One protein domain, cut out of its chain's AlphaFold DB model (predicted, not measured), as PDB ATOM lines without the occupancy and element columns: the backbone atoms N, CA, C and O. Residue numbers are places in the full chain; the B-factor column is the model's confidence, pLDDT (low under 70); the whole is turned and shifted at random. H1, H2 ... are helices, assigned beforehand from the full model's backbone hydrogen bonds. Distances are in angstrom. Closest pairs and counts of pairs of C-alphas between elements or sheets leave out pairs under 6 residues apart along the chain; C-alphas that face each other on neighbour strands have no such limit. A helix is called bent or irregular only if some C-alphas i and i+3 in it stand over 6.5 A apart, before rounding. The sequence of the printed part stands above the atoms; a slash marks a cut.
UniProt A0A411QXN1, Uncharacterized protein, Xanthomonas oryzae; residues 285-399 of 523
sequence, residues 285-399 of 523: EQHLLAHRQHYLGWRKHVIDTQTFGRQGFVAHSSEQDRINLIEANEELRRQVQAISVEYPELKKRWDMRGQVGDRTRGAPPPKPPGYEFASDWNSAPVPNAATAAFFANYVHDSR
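Overview. This is residues 285 to 399 of the 523 residues of an uncharacterized protein of Xanthomonas oryzae (UniProt A0A411QXN1). A long bent helix, H4, makes a spine along the longest axis, and the shorter helices gather over one side of its first arm, H4a, with H2 and H3 near its beginning, H5 near its far end, and the later part of H1 between H5 and H6. Its second arm, H4b, runs on past this cluster, and the unnamed residues 357 to 370 make a loop beyond it that folds back to H5. The printed part has 115 residues with six named helices, H1 to H6 in chain order, and no named strand; the class is all helix. The whole is loose, with a radius of gyration of the C-alphas of 17.6 A, and the C-alphas span 59 by 27 by 21 A, the length being made by H4 and the loop at its end.

Along the chain. H1 is residues 285 to 302, from C-alpha 285 at (-16.556, -50.446, 12.374) to C-alpha 302, 25.9 A away. H2 is residues 305 to 309, 5.9 A long, and H3 is residues 312 to 315, 5.2 A long. H4, residues 319 to 356, was assigned as one helix by its hydrogen bonds, but it is bent: C-alphas 341 and 344 are 7.0 A apart, where about 5 A would be found in a regular helix. Its arm H4a, residues 319 to 341, begins with C-alpha 319 at (-40.286, -23.725, 15.838) and is 33.2 A long. Its arm H4b, residues 344 to 356, is 18.6 A long. H5 is residues 371 to 379, 12.2 A long. H6 is residues 385 to 394, 13.8 A long, and ends with C-alpha 394 at (-28.622, -35.658, 24.713).

Arrangement. H4 is the hub, touching three other helices, and its arms H4a and H4b stand at a steep tilt of 42 degrees. H2 touches H4a at residues 326 to 330 alone; their closest C-alphas, those of Gly 309 and Ile 326, are 6.8 A apart. H3 and H4a only just touch, with 3 pairs of C-alphas within 8 A, the closest being those of Val 314 and Arg 322 at 5.9 A. H5 touches H4a at residues 336 to 340 alone, about perpendicular at 75 degrees, with the closest C-alphas, those of Ile 339 and Ala 374, 6.2 A apart. H4b touches no helix; it is close to H5 but not clearly touching, the closest C-alphas being those of Leu 346 and Tyr 371 at 7.0 A. H1 and H4a are near each other, with 7 pairs of C-alphas within 10 A. H1 touches H5 with residues 293 to 300 alone, at a steep tilt of 67 degrees, the same way; the closest C-alphas are those of Leu 296 and Trp 377, 6.4 A apart. H1 touches H6 with residues 295 to 298 alone, about perpendicular at 84 degrees, and the C-alphas of Trp 298 and Ala 388 are the closest at 5.9 A. H6 also touches H3, where the closest C-alphas, those of Phe 313 and Asn 393, are 6.3 A apart. H6 is apart from H4a, H4b, H2 and H5. In H1, H2, H4a, H4b, H5 and H6 every O i to N i+4 pair is within hydrogen-bond range; H3 is too short for such a pair, and its one O i to N i+3 pair is within range.

Size, cuts and confidence. The two C-alphas farthest apart are those of His 316 and Thr 360, at 59.3 A. The printed part has no cut. The link from H4 to H5, residues 357 to 370, is long, and the other four links are tight. The mean pLDDT of the printed part is 87.0; it is under 70 at residues 353 to 366, of which 353 to 356 belong to H4b, and at residue 369.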
ATOM      1  N   GLU A 285     -15.395 -50.055  13.181       90.06
ATOM      2  CA  GLU A 285     -16.556 -50.446  12.374       90.06
ATOM      3  C   GLU A 285     -17.633 -51.165  13.184       90.06
ATOM      4  O   GLU A 285     -18.825 -50.885  13.062       90.06
ATOM      5  N   GLN A 286     -17.216 -52.089  14.050       92.25
ATOM      6  CA  GLN A 286     -18.138 -52.855  14.880       92.25
ATOM      7  C   GLN A 286     -18.689 -52.008  16.031       92.25
ATOM      8  O   GLN A 286     -19.830 -52.226  16.441       92.25
ATOM      9  N   HIS A 287     -17.928 -51.017  16.513       95.25
ATOM     10  CA  HIS A 287     -18.472 -49.997  17.411       95.25
ATOM     11  C   HIS A 287     -19.583 -49.211  16.705       95.25
ATOM     12  O   HIS A 287     -20.705 -49.151  17.210       95.25
ATOM     13  N   LEU A 288     -19.297 -48.660  15.522       94.38
ATOM     14  CA  LEU A 288     -20.245 -47.870  14.730       94.38
ATOM     15  C   LEU A 288     -21.516 -48.668  14.401       94.38
ATOM     16  O   LEU A 288     -22.625 -48.141  14.507       94.38
ATOM     17  N   LEU A 289     -21.382 -49.956  14.072       92.06
ATOM     18  CA  LEU A 289     -22.522 -50.844  13.847       92.06
ATOM     19  C   LEU A 289     -23.392 -51.012  15.089       92.06
ATOM     20  O   LEU A 289     -24.606 -50.818  15.006       92.06
ATOM     21  N   ALA A 290     -22.785 -51.354  16.224       95.00
ATOM     22  CA  ALA A 290     -23.517 -51.590  17.460       95.00
ATOM     23  C   ALA A 290     -24.235 -50.311  17.925       95.00
ATOM     24  O   ALA A 290     -25.437 -50.334  18.191       95.00
ATOM     25  N   HIS A 291     -23.539 -49.172  17.942       96.69
ATOM     26  CA  HIS A 291     -24.128 -47.878  18.293       96.69
ATOM     27  C   HIS A 291     -25.316 -47.523  17.390       96.69
ATOM     28  O   HIS A 291     -26.394 -47.179  17.887       96.69
ATOM     29  N   ARG A 292     -25.162 -47.688  16.069       94.19
ATOM     30  CA  ARG A 292     -26.248 -47.481  15.103       94.19
ATOM     31  C   ARG A 292     -27.445 -48.388  15.383       94.19
ATOM     32  O   ARG A 292     -28.572 -47.905  15.366       94.19
ATOM     33  N   GLN A 293     -27.236 -49.676  15.659       94.38
ATOM     34  CA  GLN A 293     -28.330 -50.607  15.966       94.38
ATOM     35  C   GLN A 293     -29.139 -50.144  17.186       94.38
ATOM     36  O   GLN A 293     -30.368 -50.116  17.126       94.38
ATOM     37  N   HIS A 294     -28.476 -49.705  18.258       97.00
ATOM     38  CA  HIS A 294     -29.161 -49.155  19.432       97.00
ATOM     39  C   HIS A 294     -29.906 -47.846  19.132       97.00
ATOM     40  O   HIS A 294     -31.019 -47.655  19.630       97.00
ATOM     41  N   TYR A 295     -29.344 -46.971  18.293       97.12
ATOM     42  CA  TYR A 295     -30.032 -45.755  17.851       97.12
ATOM     43  C   TYR A 295     -31.287 -46.078  17.026       97.12
ATOM     44  O   TYR A 295     -32.354 -45.524  17.290       97.12
ATOM     45  N   LEU A 296     -31.201 -47.026  16.086       95.94
ATOM     46  CA  LEU A 296     -32.357 -47.506  15.320       95.94
ATOM     47  C   LEU A 296     -33.420 -48.139  16.220       95.94
ATOM     48  O   LEU A 296     -34.609 -47.927  15.999       95.94
ATOM     49  N   GLY A 297     -33.005 -48.857  17.263       96.81
ATOM     50  CA  GLY A 297     -33.898 -49.411  18.276       96.81
ATOM     51  C   GLY A 297     -34.715 -48.333  18.984       96.81
ATOM     52  O   GLY A 297     -35.937 -48.447  19.109       96.81
ATOM     53  N   TRP A 298     -34.056 -47.240  19.380       97.69
ATOM     54  CA  TRP A 298     -34.733 -46.059  19.911       97.69
ATOM     55  C   TRP A 298     -35.659 -45.409  18.888       97.69
ATOM     56  O   TRP A 298     -36.836 -45.223  19.194       97.69
ATOM     57  N   ARG A 299     -35.187 -45.146  17.661       96.81
ATOM     58  CA  ARG A 299     -36.031 -44.578  16.596       96.81
ATOM     59  C   ARG A 299     -37.278 -45.417  16.364       96.81
ATOM     60  O   ARG A 299     -38.359 -44.853  16.305       96.81
ATOM     61  N   LYS A 300     -37.154 -46.743  16.297       95.44
ATOM     62  CA  LYS A 300     -38.276 -47.679  16.133       95.44
ATOM     63  C   LYS A 300     -39.301 -47.570  17.256       95.44
ATOM     64  O   LYS A 300     -40.494 -47.647  16.988       95.44
ATOM     65  N   HIS A 301     -38.846 -47.363  18.490       95.44
ATOM     66  CA  HIS A 301     -39.723 -47.199  19.648       95.44
ATOM     67  C   HIS A 301     -40.529 -45.891  19.614       95.44
ATOM     68  O   HIS A 301     -41.649 -45.861  20.113       95.44
ATOM     69  N   VAL A 302     -39.986 -44.824  19.014       96.69
ATOM     70  CA  VAL A 302     -40.619 -43.491  18.992       96.69
ATOM     71  C   VAL A 302     -41.079 -43.030  17.607       96.69
ATOM     72  O   VAL A 302     -41.476 -41.884  17.479       96.69
ATOM     73  N   ILE A 303     -41.029 -43.878  16.570       95.38
ATOM     74  CA  ILE A 303     -41.229 -43.466  15.164       95.38
ATOM     75  C   ILE A 303     -42.631 -42.924  14.859       95.38
ATOM     76  O   ILE A 303     -42.800 -42.169  13.904       95.38
ATOM     77  N   ASP A 304     -43.639 -43.308  15.645       95.56
ATOM     78  CA  ASP A 304     -44.984 -42.753  15.523       95.56
ATOM     79  C   ASP A 304     -44.957 -41.227  15.705       95.56
ATOM     80  O   ASP A 304     -44.412 -40.719  16.682       95.56
ATOM     81  N   THR A 305     -45.565 -40.490  14.777       92.62
ATOM     82  CA  THR A 305     -45.487 -39.023  14.706       92.62
ATOM     83  C   THR A 305     -45.956 -38.349  15.990       92.62
ATOM     84  O   THR A 305     -45.348 -37.379  16.441       92.62
ATOM     85  N   GLN A 306     -47.038 -38.851  16.594       93.75
ATOM     86  CA  GLN A 306     -47.581 -38.273  17.822       93.75
ATOM     87  C   GLN A 306     -46.663 -38.565  19.009       93.75
ATOM     88  O   GLN A 306     -46.407 -37.683  19.827       93.75
ATOM     89  N   THR A 307     -46.142 -39.786  19.084       95.75
ATOM     90  CA  THR A 307     -45.195 -40.221  20.116       95.75
ATOM     91  C   THR A 307     -43.877 -39.450  20.030       95.75
ATOM     92  O   THR A 307     -43.376 -38.978  21.055       95.75
ATOM     93  N   PHE A 308     -43.341 -39.267  18.821       97.06
ATOM     94  CA  PHE A 308     -42.144 -38.471  18.564       97.06
ATOM     95  C   PHE A 308     -42.372 -36.993  18.895       97.06
ATOM     96  O   PHE A 308     -41.585 -36.384  19.612       97.06
ATOM     97  N   GLY A 309     -43.492 -36.423  18.440       96.19
ATOM     98  CA  GLY A 309     -43.831 -35.019  18.674       96.19
ATOM     99  C   GLY A 309     -44.066 -34.658  20.142       96.19
ATOM    100  O   GLY A 309     -43.918 -33.497  20.514       96.19
ATOM    101  N   ARG A 310     -44.400 -35.643  20.987       94.62
ATOM    102  CA  ARG A 310     -44.566 -35.481  22.442       94.62
ATOM    103  C   ARG A 310     -43.274 -35.667  23.237       94.62
ATOM    104  O   ARG A 310     -43.298 -35.495  24.454       94.62
ATOM    105  N   GLN A 311     -42.163 -36.036  22.596       96.06
ATOM    106  CA  GLN A 311     -40.885 -36.133  23.295       96.06
ATOM    107  C   GLN A 311     -40.508 -34.768  23.876       96.06
ATOM    108  O   GLN A 311     -40.667 -33.742  23.212       96.06
ATOM    109  N   GLY A 312     -39.967 -34.760  25.098       94.94
ATOM    110  CA  GLY A 312     -39.633 -33.524  25.811       94.94
ATOM    111  C   GLY A 312     -38.765 -32.579  24.978       94.94
ATOM    112  O   GLY A 312     -39.079 -31.396  24.888       94.94
ATOM    113  N   PHE A 313     -37.743 -33.105  24.292       96.19
ATOM    114  CA  PHE A 313     -36.878 -32.297  23.428       96.19
ATOM    115  C   PHE A 313     -37.631 -31.684  22.235       96.19
ATOM    116  O   PHE A 313     -37.434 -30.520  21.922       96.19
ATOM    117  N   VAL A 314     -38.562 -32.405  21.604       97.06
ATOM    118  CA  VAL A 314     -39.335 -31.864  20.468       97.06
ATOM    119  C   VAL A 314     -40.294 -30.764  20.927       97.06
ATOM    120  O   VAL A 314     -40.481 -29.767  20.235       97.06
ATOM    121  N   ALA A 315     -40.881 -30.911  22.117       94.44
ATOM    122  CA  ALA A 315     -41.765 -29.901  22.693       94.44
ATOM    123  C   ALA A 315     -41.028 -28.609  23.109       94.44
ATOM    124  O   ALA A 315     -41.652 -27.553  23.163       94.44
ATOM    125  N   HIS A 316     -39.722 -28.691  23.381       95.88
ATOM    126  CA  HIS A 316     -38.882 -27.574  23.837       95.88
ATOM    127  C   HIS A 316     -37.894 -27.068  22.777       95.88
ATOM    128  O   HIS A 316     -37.015 -26.259  23.091       95.88
ATOM    129  N   SER A 317     -37.996 -27.547  21.538       96.12
ATOM    130  CA  SER A 317     -37.183 -27.049  20.434       96.12
ATOM    131  C   SER A 317     -37.737 -25.736  19.884       96.12
ATOM    132  O   SER A 317     -38.915 -25.416  20.055       96.12
ATOM    133  N   SER A 318     -36.903 -24.995  19.152       94.50
ATOM    134  CA  SER A 318     -37.382 -23.873  18.338       94.50
ATOM    135  C   SER A 318     -38.455 -24.329  17.339       94.50
ATOM    136  O   SER A 318     -38.557 -25.517  17.011       94.50
ATOM    137  N   GLU A 319     -39.254 -23.392  16.824       95.19
ATOM    138  CA  GLU A 319     -40.286 -23.725  15.838       95.19
ATOM    139  C   GLU A 319     -39.683 -24.333  14.563       95.19
ATOM    140  O   GLU A 319     -40.175 -25.357  14.085       95.19
ATOM    141  N   GLN A 320     -38.568 -23.773  14.080       94.44
ATOM    142  CA  GLN A 320     -37.841 -24.302  12.926       94.44
ATOM    143  C   GLN A 320     -37.287 -25.709  13.184       94.44
ATOM    144  O   GLN A 320     -37.460 -26.600  12.350       94.44
ATOM    145  N   ASP A 321     -36.651 -25.942  14.337       95.19
ATOM    146  CA  ASP A 321     -36.148 -27.276  14.681       95.19
ATOM    147  C   ASP A 321     -37.288 -28.288  14.804       95.19
ATOM    148  O   ASP A 321     -37.138 -29.428  14.373       95.19
ATOM    149  N   ARG A 322     -38.444 -27.880  15.341       96.44
ATOM    150  CA  ARG A 322     -39.613 -28.754  15.461       96.44
ATOM    151  C   ARG A 322     -40.120 -29.192  14.089       96.44
ATOM    152  O   ARG A 322     -40.359 -30.382  13.902       96.44
ATOM    153  N   ILE A 323     -40.247 -28.264  13.134       95.94
ATOM    154  CA  ILE A 323     -40.603 -28.585  11.739       95.94
ATOM    155  C   ILE A 323     -39.606 -29.606  11.183       95.94
ATOM    156  O   ILE A 323     -39.996 -30.687  10.746       95.94
ATOM    157  N   ASN A 324     -38.314 -29.306  11.308       94.81
ATOM    158  CA  ASN A 324     -37.236 -30.141  10.793       94.81
ATOM    159  C   ASN A 324     -37.228 -31.561  11.389       94.81
ATOM    160  O   ASN A 324     -37.042 -32.538  10.665       94.81
ATOM    161  N   LEU A 325     -37.431 -31.681  12.703       96.06
ATOM    162  CA  LEU A 325     -37.471 -32.951  13.431       96.06
ATOM    163  C   LEU A 325     -38.681 -33.799  13.028       96.06
ATOM    164  O   LEU A 325     -38.531 -34.999  12.787       96.06
ATOM    165  N   ILE A 326     -39.870 -33.193  12.946       96.19
ATOM    166  CA  ILE A 326     -41.098 -33.898  12.562       96.19
ATOM    167  C   ILE A 326     -41.019 -34.367  11.108       96.19
ATOM    168  O   ILE A 326     -41.277 -35.538  10.841       96.19
ATOM    169  N   GLU A 327     -40.614 -33.500  10.178       94.12
ATOM    170  CA  GLU A 327     -40.501 -33.852   8.757       94.12
ATOM    171  C   GLU A 327     -39.475 -34.968   8.525       94.12
ATOM    172  O   GLU A 327     -39.766 -35.936   7.821       94.12
ATOM    173  N   ALA A 328     -38.314 -34.905   9.185       93.38
ATOM    174  CA  ALA A 328     -37.308 -35.960   9.088       93.38
ATOM    175  C   ALA A 328     -37.776 -37.285   9.721       93.38
ATOM    176  O   ALA A 328     -37.405 -38.364   9.252       93.38
ATOM    177  N   ASN A 329     -38.606 -37.240  10.771       95.06
ATOM    178  CA  ASN A 329     -39.230 -38.443  11.323       95.06
ATOM    179  C   ASN A 329     -40.272 -39.039  10.364       95.06
ATOM    180  O   ASN A 329     -40.296 -40.254  10.170       95.06
ATOM    181  N   GLU A 330     -41.092 -38.202   9.723       93.06
ATOM    182  CA  GLU A 330     -42.052 -38.644   8.706       93.06
ATOM    183  C   GLU A 330     -41.374 -39.229   7.469       93.06
ATOM    184  O   GLU A 330     -41.876 -40.177   6.861       93.06
ATOM    185  N   GLU A 331     -40.220 -38.689   7.090       90.38
ATOM    186  CA  GLU A 331     -39.376 -39.257   6.048       90.38
ATOM    187  C   GLU A 331     -38.917 -40.679   6.412       90.38
ATOM    188  O   GLU A 331     -39.172 -41.617   5.651       90.38
ATOM    189  N   LEU A 332     -38.345 -40.866   7.609       91.31
ATOM    190  CA  LEU A 332     -37.940 -42.186   8.103       91.31
ATOM    191  C   LEU A 332     -39.126 -43.157   8.159       91.31
ATOM    192  O   LEU A 332     -39.005 -44.307   7.739       91.31
ATOM    193  N   ARG A 333     -40.286 -42.702   8.646       92.12
ATOM    194  CA  ARG A 333     -41.508 -43.513   8.728       92.12
ATOM    195  C   ARG A 333     -41.943 -44.019   7.356       92.12
ATOM    196  O   ARG A 333     -42.230 -45.208   7.218       92.12
ATOM    197  N   ARG A 334     -41.951 -43.150   6.339       89.38
ATOM    198  CA  ARG A 334     -42.278 -43.531   4.953       89.38
ATOM    199  C   ARG A 334     -41.279 -44.541   4.389       89.38
ATOM    200  O   ARG A 334     -41.697 -45.519   3.778       89.38
ATOM    201  N   GLN A 335     -39.984 -44.347   4.635       86.62
ATOM    202  CA  GLN A 335     -38.928 -45.251   4.160       86.62
ATOM    203  C   GLN A 335     -39.011 -46.631   4.820       86.62
ATOM    204  O   GLN A 335     -38.975 -47.649   4.133       86.62
ATOM    205  N   VAL A 336     -39.196 -46.678   6.141       88.50
ATOM    206  CA  VAL A 336     -39.402 -47.933   6.877       88.50
ATOM    207  C   VAL A 336     -40.660 -48.645   6.388       88.50
ATOM    208  O   VAL A 336     -40.628 -49.861   6.213       88.50
ATOM    209  N   GLN A 337     -41.755 -47.919   6.141       87.62
ATOM    210  CA  GLN A 337     -42.985 -48.501   5.605       87.62
ATOM    211  C   GLN A 337     -42.761 -49.109   4.215       87.62
ATOM    212  O   GLN A 337     -43.135 -50.261   4.002       87.62
ATOM    213  N   ALA A 338     -42.121 -48.373   3.300       84.62
ATOM    214  CA  ALA A 338     -41.808 -48.855   1.956       84.62
ATOM    215  C   ALA A 338     -40.956 -50.133   2.007       84.62
ATOM    216  O   ALA A 338     -41.347 -51.172   1.475       84.62
ATOM    217  N   ILE A 339     -39.853 -50.100   2.760       81.56
ATOM    218  CA  ILE A 339     -38.944 -51.243   2.884       81.56
ATOM    219  C   ILE A 339     -39.631 -52.423   3.586       81.56
ATOM    220  O   ILE A 339     -39.418 -53.565   3.199       81.56
ATOM    221  N   SER A 340     -40.493 -52.191   4.582       79.94
ATOM    222  CA  SER A 340     -41.217 -53.274   5.271       79.94
ATOM    223  C   SER A 340     -42.204 -54.006   4.358       79.94
ATOM    224  O   SER A 340     -42.428 -55.200   4.548       79.94
ATOM    225  N   VAL A 341     -42.779 -53.315   3.368       83.31
ATOM    226  CA  VAL A 341     -43.658 -53.917   2.352       83.31
ATOM    227  C   VAL A 341     -42.849 -54.707   1.321       83.31
ATOM    228  O   VAL A 341     -43.246 -55.809   0.945       83.31
ATOM    229  N   GLU A 342     -41.704 -54.183   0.883       78.94
ATOM    230  CA  GLU A 342     -40.858 -54.820  -0.138       78.94
ATOM    231  C   GLU A 342     -40.023 -55.993   0.408       78.94
ATOM    232  O   GLU A 342     -39.732 -56.958  -0.307       78.94
ATOM    233  N   TYR A 343     -39.646 -55.939   1.688       78.19
ATOM    234  CA  TYR A 343     -38.687 -56.857   2.301       78.19
ATOM    235  C   TYR A 343     -39.059 -58.347   2.227       78.19
ATOM    236  O   TYR A 343     -38.168 -59.140   1.909       78.19
ATOM    237  N   PRO A 344     -40.316 -58.783   2.467       81.31
ATOM    238  CA  PRO A 344     -40.679 -60.197   2.361       81.31
ATOM    239  C   PRO A 344     -40.383 -60.785   0.976       81.31
ATOM    240  O   PRO A 344     -39.837 -61.886   0.876       81.31
ATOM    241  N   GLU A 345     -40.666 -60.032  -0.089       79.31
ATOM    242  CA  GLU A 345     -40.403 -60.462  -1.464       79.31
ATOM    243  C   GLU A 345     -38.909 -60.421  -1.802       79.31
ATOM    244  O   GLU A 345     -38.392 -61.357  -2.419       79.31
ATOM    245  N   LEU A 346     -38.179 -59.395  -1.346       76.25
ATOM    246  CA  LEU A 346     -36.717 -59.336  -1.477       76.25
ATOM    247  C   LEU A 346     -36.044 -60.530  -0.788       76.25
ATOM    248  O   LEU A 346     -35.178 -61.184  -1.377       76.25
ATOM    249  N   LYS A 347     -36.482 -60.855   0.434       78.00
ATOM    250  CA  LYS A 347     -35.983 -61.991   1.208       78.00
ATOM    251  C   LYS A 347     -36.294 -63.315   0.526       78.00
ATOM    252  O   LYS A 347     -35.382 -64.109   0.324       78.00
ATOM    253  N   LYS A 348     -37.540 -63.522   0.100       81.62
ATOM    254  CA  LYS A 348     -37.954 -64.727  -0.627       81.62
ATOM    255  C   LYS A 348     -37.125 -64.932  -1.897       81.62
ATOM    256  O   LYS A 348     -36.638 -66.033  -2.140       81.62
ATOM    257  N   ARG A 349     -36.913 -63.878  -2.696       76.00
ATOM    258  CA  ARG A 349     -36.072 -63.929  -3.908       76.00
ATOM    259  C   ARG A 349     -34.619 -64.289  -3.596       76.00
ATOM    260  O   ARG A 349     -34.026 -65.072  -4.336       76.00
ATOM    261  N   TRP A 350     -34.052 -63.733  -2.527       77.38
ATOM    262  CA  TRP A 350     -32.684 -64.035  -2.102       77.38
ATOM    263  C   TRP A 350     -32.544 -65.476  -1.589       77.38
ATOM    264  O   TRP A 350     -31.660 -66.196  -2.056       77.38
ATOM    265  N   ASP A 351     -33.466 -65.931  -0.735       77.75
ATOM    266  CA  ASP A 351     -33.504 -67.305  -0.215       77.75
ATOM    267  C   ASP A 351     -33.612 -68.328  -1.363       77.75
ATOM    268  O   ASP A 351     -32.867 -69.309  -1.400       77.75
ATOM    269  N   MET A 352     -34.476 -68.072  -2.357       74.69
ATOM    270  CA  MET A 352     -34.611 -68.928  -3.545       74.69
ATOM    271  C   MET A 352     -33.322 -68.979  -4.381       74.69
ATOM    272  O   MET A 352     -32.930 -70.052  -4.831       74.69
ATOM    273  N   ARG A 353     -32.616 -67.851  -4.566       69.88
ATOM    274  CA  ARG A 353     -31.312 -67.839  -5.263       69.88
ATOM    275  C   ARG A 353     -30.238 -68.608  -4.493       69.88
ATOM    276  O   ARG A 353     -29.412 -69.271  -5.117       69.88
ATOM    277  N   GLY A 354     -30.259 -68.544  -3.162       63.81
ATOM    278  CA  GLY A 354     -29.368 -69.323  -2.299       63.81
ATOM    279  C   GLY A 354     -29.602 -70.835  -2.399       63.81
ATOM    280  O   GLY A 354     -28.644 -71.598  -2.328       63.81
ATOM    281  N   GLN A 355     -30.846 -71.270  -2.636       57.78
ATOM    282  CA  GLN A 355     -31.205 -72.685  -2.808       57.78
ATOM    283  C   GLN A 355     -30.823 -73.264  -4.180       57.78
ATOM    284  O   GLN A 355     -30.551 -74.459  -4.278       57.78
ATOM    285  N   VAL A 356     -30.774 -72.439  -5.233       57.28
ATOM    286  CA  VAL A 356     -30.398 -72.883  -6.592       57.28
ATOM    287  C   VAL A 356     -28.882 -73.056  -6.748       57.28
ATOM    288  O   VAL A 356     -28.459 -73.852  -7.576       57.28
ATOM    289  N   GLY A 357     -28.080 -72.379  -5.920       54.19
ATOM    290  CA  GLY A 357     -26.649 -72.621  -5.731       54.19
ATOM    291  C   GLY A 357     -25.805 -72.680  -7.009       54.19
ATOM    292  O   GLY A 357     -25.653 -73.737  -7.620       54.19
ATOM    293  N   ASP A 358     -25.100 -71.588  -7.310       53.34
ATOM    294  CA  ASP A 358     -23.802 -71.680  -7.984       53.34
ATOM    295  C   ASP A 358     -22.845 -72.467  -7.063       53.34
ATOM    296  O   ASP A 358     -22.110 -71.914  -6.242       53.34
ATOM    297  N   ARG A 359     -22.914 -73.802  -7.151       53.34
ATOM    298  CA  ARG A 359     -22.125 -74.761  -6.362       53.34
ATOM    299  C   ARG A 359     -20.614 -74.619  -6.582       53.34
ATOM    300  O   ARG A 359     -19.850 -75.312  -5.920       53.34
ATOM    301  N   THR A 360     -20.173 -73.739  -7.482       54.50
ATOM    302  CA  THR A 360     -18.758 -73.563  -7.816       54.50
ATOM    303  C   THR A 360     -18.024 -72.557  -6.923       54.50
ATOM    304  O   THR A 360     -16.796 -72.582  -6.899       54.50
ATOM    305  N   ARG A 361     -18.727 -71.697  -6.157       57.28
ATOM    306  CA  ARG A 361     -18.090 -70.577  -5.421       57.28
ATOM    307  C   ARG A 361     -18.298 -70.521  -3.905       57.28
ATOM    308  O   ARG A 361     -17.700 -69.664  -3.265       57.28
ATOM    309  N   GLY A 362     -19.104 -71.403  -3.308       58.34
ATOM    310  CA  GLY A 362     -19.219 -71.545  -1.842       58.34
ATOM    311  C   GLY A 362     -19.741 -70.323  -1.058       58.34
ATOM    312  O   GLY A 362     -19.847 -70.402   0.164       58.34
ATOM    313  N   ALA A 363     -20.087 -69.219  -1.723       58.53
ATOM    314  CA  ALA A 363     -20.579 -67.989  -1.109       58.53
ATOM    315  C   ALA A 363     -22.061 -67.745  -1.458       58.53
ATOM    316  O   ALA A 363     -22.478 -68.043  -2.582       58.53
ATOM    317  N   PRO A 364     -22.870 -67.201  -0.527       63.81
ATOM    318  CA  PRO A 364     -24.259 -66.849  -0.806       63.81
ATOM    319  C   PRO A 364     -24.352 -65.750  -1.883       63.81
ATOM    320  O   PRO A 364     -23.423 -64.950  -2.027       63.81
ATOM    321  N   PRO A 365     -25.474 -65.666  -2.626       68.69
ATOM    322  CA  PRO A 365     -25.673 -64.597  -3.600       68.69
ATOM    323  C   PRO A 365     -25.658 -63.217  -2.915       68.69
ATOM    324  O   PRO A 365     -26.061 -63.107  -1.751       68.69
ATOM    325  N   PRO A 366     -25.245 -62.146  -3.619       68.06
ATOM    326  CA  PRO A 366     -25.294 -60.797  -3.068       68.06
ATOM    327  C   PRO A 366     -26.737 -60.422  -2.700       68.06
ATOM    328  O   PRO A 366     -27.690 -60.772  -3.408       68.06
ATOM    329  N   LYS A 367     -26.898 -59.738  -1.566       72.44
ATOM    330  CA  LYS A 367     -28.194 -59.225  -1.108       72.44
ATOM    331  C   LYS A 367     -28.686 -58.126  -2.064       72.44
ATOM    332  O   LYS A 367     -27.856 -57.393  -2.601       72.44
ATOM    333  N   PRO A 368     -30.004 -58.015  -2.315       70.44
ATOM    334  CA  PRO A 368     -30.533 -56.911  -3.110       70.44
ATOM    335  C   PRO A 368     -30.396 -55.575  -2.353       70.44
ATOM    336  O   PRO A 368     -30.388 -55.598  -1.119       70.44
ATOM    337  N   PRO A 369     -30.336 -54.429  -3.058       69.50
ATOM    338  CA  PRO A 369     -30.303 -53.110  -2.424       69.50
ATOM    339  C   PRO A 369     -31.439 -52.922  -1.411       69.50
ATOM    340  O   PRO A 369     -32.575 -53.315  -1.682       69.50
ATOM    341  N   GLY A 370     -31.137 -52.351  -0.243       73.62
ATOM    342  CA  GLY A 370     -32.119 -52.085   0.811       73.62
ATOM    343  C   GLY A 370     -32.470 -53.291   1.690       73.62
ATOM    344  O   GLY A 370     -33.189 -53.142   2.681       73.62
ATOM    345  N   TYR A 371     -31.935 -54.483   1.399       75.94
ATOM    346  CA  TYR A 371     -32.116 -55.663   2.251       75.94
ATOM    347  C   TYR A 371     -31.549 -55.429   3.657       75.94
ATOM    348  O   TYR A 371     -32.166 -55.782   4.665       75.94
ATOM    349  N   GLU A 372     -30.358 -54.843   3.728       79.00
ATOM    350  CA  GLU A 372     -29.656 -54.482   4.955       79.00
ATOM    351  C   GLU A 372     -30.452 -53.491   5.806       79.00
ATOM    352  O   GLU A 372     -30.447 -53.614   7.027       79.00
ATOM    353  N   PHE A 373     -31.217 -52.590   5.187       85.12
ATOM    354  CA  PHE A 373     -32.039 -51.621   5.908       85.12
ATOM    355  C   PHE A 373     -33.146 -52.306   6.702       85.12
ATOM    356  O   PHE A 373     -33.278 -52.069   7.902       85.12
ATOM    357  N   ALA A 374     -33.911 -53.196   6.063       82.62
ATOM    358  CA  ALA A 374     -34.949 -53.946   6.767       82.62
ATOM    359  C   ALA A 374     -34.352 -54.931   7.771       82.62
ATOM    360  O   ALA A 374     -34.886 -55.075   8.867       82.62
ATOM    361  N   SER A 375     -33.253 -55.604   7.411       83.06
ATOM    362  CA  SER A 375     -32.561 -56.521   8.317       83.06
ATOM    363  C   SER A 375     -32.169 -55.803   9.609       83.06
ATOM    364  O   SER A 375     -32.571 -56.236  10.685       83.06
ATOM    365  N   ASP A 376     -31.462 -54.679   9.496       86.88
ATOM    366  CA  ASP A 376     -30.982 -53.906  10.641       86.88
ATOM    367  C   ASP A 376     -32.134 -53.304  11.452       86.88
ATOM    368  O   ASP A 376     -32.109 -53.348  12.680       86.88
ATOM    369  N   TRP A 377     -33.168 -52.779  10.785       91.00
ATOM    370  CA  TRP A 377     -34.359 -52.235  11.443       91.00
ATOM    371  C   TRP A 377     -35.143 -53.299  12.222       91.00
ATOM    372  O   TRP A 377     -35.647 -53.063  13.329       91.00
ATOM    373  N   ASN A 378     -35.264 -54.498  11.654       88.00
ATOM    374  CA  ASN A 378     -35.984 -55.600  12.277       88.00
ATOM    375  C   ASN A 378     -35.207 -56.185  13.455       88.00
ATOM    376  O   ASN A 378     -35.825 -56.478  14.477       88.00
ATOM    377  N   SER A 379     -33.878 -56.285  13.344       89.12
ATOM    378  CA  SER A 379     -33.006 -56.784  14.412       89.12
ATOM    379  C   SER A 379     -32.608 -55.730  15.450       89.12
ATOM    380  O   SER A 379     -31.914 -56.069  16.405       89.12
ATOM    381  N   ALA A 380     -32.990 -54.462  15.269       94.00
ATOM    382  CA  ALA A 380     -32.625 -53.392  16.188       94.00
ATOM    383  C   ALA A 380     -33.136 -53.687  17.618       94.00
ATOM    384  O   ALA A 380     -34.326 -53.982  17.789       94.00
ATOM    385  N   PRO A 381     -32.268 -53.616  18.647       95.19
ATOM    386  CA  PRO A 381     -32.632 -53.961  20.016       95.19
ATOM    387  C   PRO A 381     -33.640 -52.968  20.597       95.19
ATOM    388  O   PRO A 381     -33.554 -51.764  20.364       95.19
ATOM    389  N   VAL A 382     -34.574 -53.456  21.413       95.38
ATOM    390  CA  VAL A 382     -35.493 -52.582  22.159       95.38
ATOM    391  C   VAL A 382     -34.686 -51.795  23.202       95.38
ATOM    392  O   VAL A 382     -33.974 -52.413  23.999       95.38
ATOM    393  N   PRO A 383     -34.757 -50.451  23.227       95.69
ATOM    394  CA  PRO A 383     -34.006 -49.662  24.194       95.69
ATOM    395  C   PRO A 383     -34.586 -49.848  25.601       95.69
ATOM    396  O   PRO A 383     -35.803 -49.859  25.790       95.69
ATOM    397  N   ASN A 384     -33.721 -49.924  26.615       95.88
ATOM    398  CA  ASN A 384     -34.167 -49.721  27.994       95.88
ATOM    399  C   ASN A 384     -34.441 -48.224  28.252       95.88
ATOM    400  O   ASN A 384     -34.048 -47.362  27.460       95.88
ATOM    401  N   ALA A 385     -35.090 -47.904  29.376       96.62
ATOM    402  CA  ALA A 385     -35.478 -46.529  29.703       96.62
ATOM    403  C   ALA A 385     -34.287 -45.553  29.762       96.62
ATOM    404  O   ALA A 385     -34.395 -44.430  29.275       96.62
ATOM    405  N   ALA A 386     -33.139 -45.981  30.300       97.31
ATOM    406  CA  ALA A 386     -31.945 -45.139  30.395       97.31
ATOM    407  C   ALA A 386     -31.349 -44.833  29.010       97.31
ATOM    408  O   ALA A 386     -31.026 -43.686  28.714       97.31
ATOM    409  N   THR A 387     -31.263 -45.833  28.130       97.56
ATOM    410  CA  THR A 387     -30.810 -45.665  26.742       97.56
ATOM    411  C   THR A 387     -31.770 -44.790  25.938       97.56
ATOM    412  O   THR A 387     -31.325 -43.912  25.202       97.56
ATOM    413  N   ALA A 388     -33.083 -44.982  26.096       97.81
ATOM    414  CA  ALA A 388     -34.077 -44.143  25.435       97.81
ATOM    415  C   ALA A 388     -33.984 -42.679  25.898       97.81
ATOM    416  O   ALA A 388     -33.994 -41.773  25.065       97.81
ATOM    417  N   ALA A 389     -33.828 -42.449  27.206       97.62
ATOM    418  CA  ALA A 389     -33.640 -41.114  27.769       97.62
ATOM    419  C   ALA A 389     -32.333 -40.466  27.289       97.62
ATOM    420  O   ALA A 389     -32.328 -39.281  26.965       97.62
ATOM    421  N   PHE A 390     -31.240 -41.230  27.191       98.62
ATOM    422  CA  PHE A 390     -29.972 -40.744  26.649       98.62
ATOM    423  C   PHE A 390     -30.135 -40.194  25.224       98.62
ATOM    424  O   PHE A 390     -29.771 -39.046  24.961       98.62
ATOM    425  N   PHE A 391     -30.748 -40.967  24.323       98.50
ATOM    426  CA  PHE A 391     -30.977 -40.524  22.946       98.50
ATOM    427  C   PHE A 391     -31.956 -39.351  22.849       98.50
ATOM    428  O   PHE A 391     -31.703 -38.391  22.119       98.50
ATOM    429  N   ALA A 392     -33.058 -39.399  23.601       97.69
ATOM    430  CA  ALA A 392     -34.057 -38.339  23.586       97.69
ATOM    431  C   ALA A 392     -33.467 -37.002  24.057       97.69
ATOM    432  O   ALA A 392     -33.656 -35.984  23.392       97.69
ATOM    433  N   ASN A 393     -32.711 -37.017  25.153       97.75
ATOM    434  CA  ASN A 393     -32.279 -35.800  25.829       97.75
ATOM    435  C   ASN A 393     -30.964 -35.241  25.279       97.75
ATOM    436  O   ASN A 393     -30.824 -34.026  25.196       97.75
ATOM    437  N   TYR A 394     -30.013 -36.094  24.886       98.25
ATOM    438  CA  TYR A 394     -28.622 -35.658  24.713       98.25
ATOM    439  C   TYR A 394     -28.014 -35.909  23.334       98.25
ATOM    440  O   TYR A 394     -27.025 -35.263  23.003       98.25
ATOM    441  N   VAL A 395     -28.584 -36.806  22.526       98.06
ATOM    442  CA  VAL A 395     -28.099 -37.062  21.161       98.06
ATOM    443  C   VAL A 395     -28.921 -36.240  20.179       98.06
ATOM    444  O   VAL A 395     -30.148 -36.383  20.115       98.06
ATOM    445  N   HIS A 396     -28.256 -35.363  19.431       97.00
ATOM    446  CA  HIS A 396     -28.909 -34.560  18.401       97.00
ATOM    447  C   HIS A 396     -29.248 -35.423  17.180       97.00
ATOM    448  O   HIS A 396     -28.794 -36.554  17.032       97.00
ATOM    449  N   ASP A 397     -30.075 -34.887  16.294       95.12
ATOM    450  CA  ASP A 397     -30.451 -35.506  15.033       95.12
ATOM    451  C   ASP A 397     -29.825 -34.715  13.880       95.12
ATOM    452  O   ASP A 397     -30.338 -33.678  13.447       95.12
ATOM    453  N   SER A 398     -28.670 -35.172  13.401       91.81
ATOM    454  CA  SER A 398     -27.938 -34.439  12.373       91.81
ATOM    455  C   SER A 398     -28.645 -34.448  11.022       91.81
ATOM    456  O   SER A 398     -28.522 -33.470  10.290       91.81
ATOM    457  N   ARG A 399     -29.443 -35.476  10.705       88.94
ATOM    458  CA  ARG A 399     -30.241 -35.514   9.472       88.94
ATOM    459  C   ARG A 399     -31.393 -34.515   9.524       88.94
ATOM    460  O   ARG A 399     -31.657 -33.857   8.523       88.94
TER     461      ARG A 399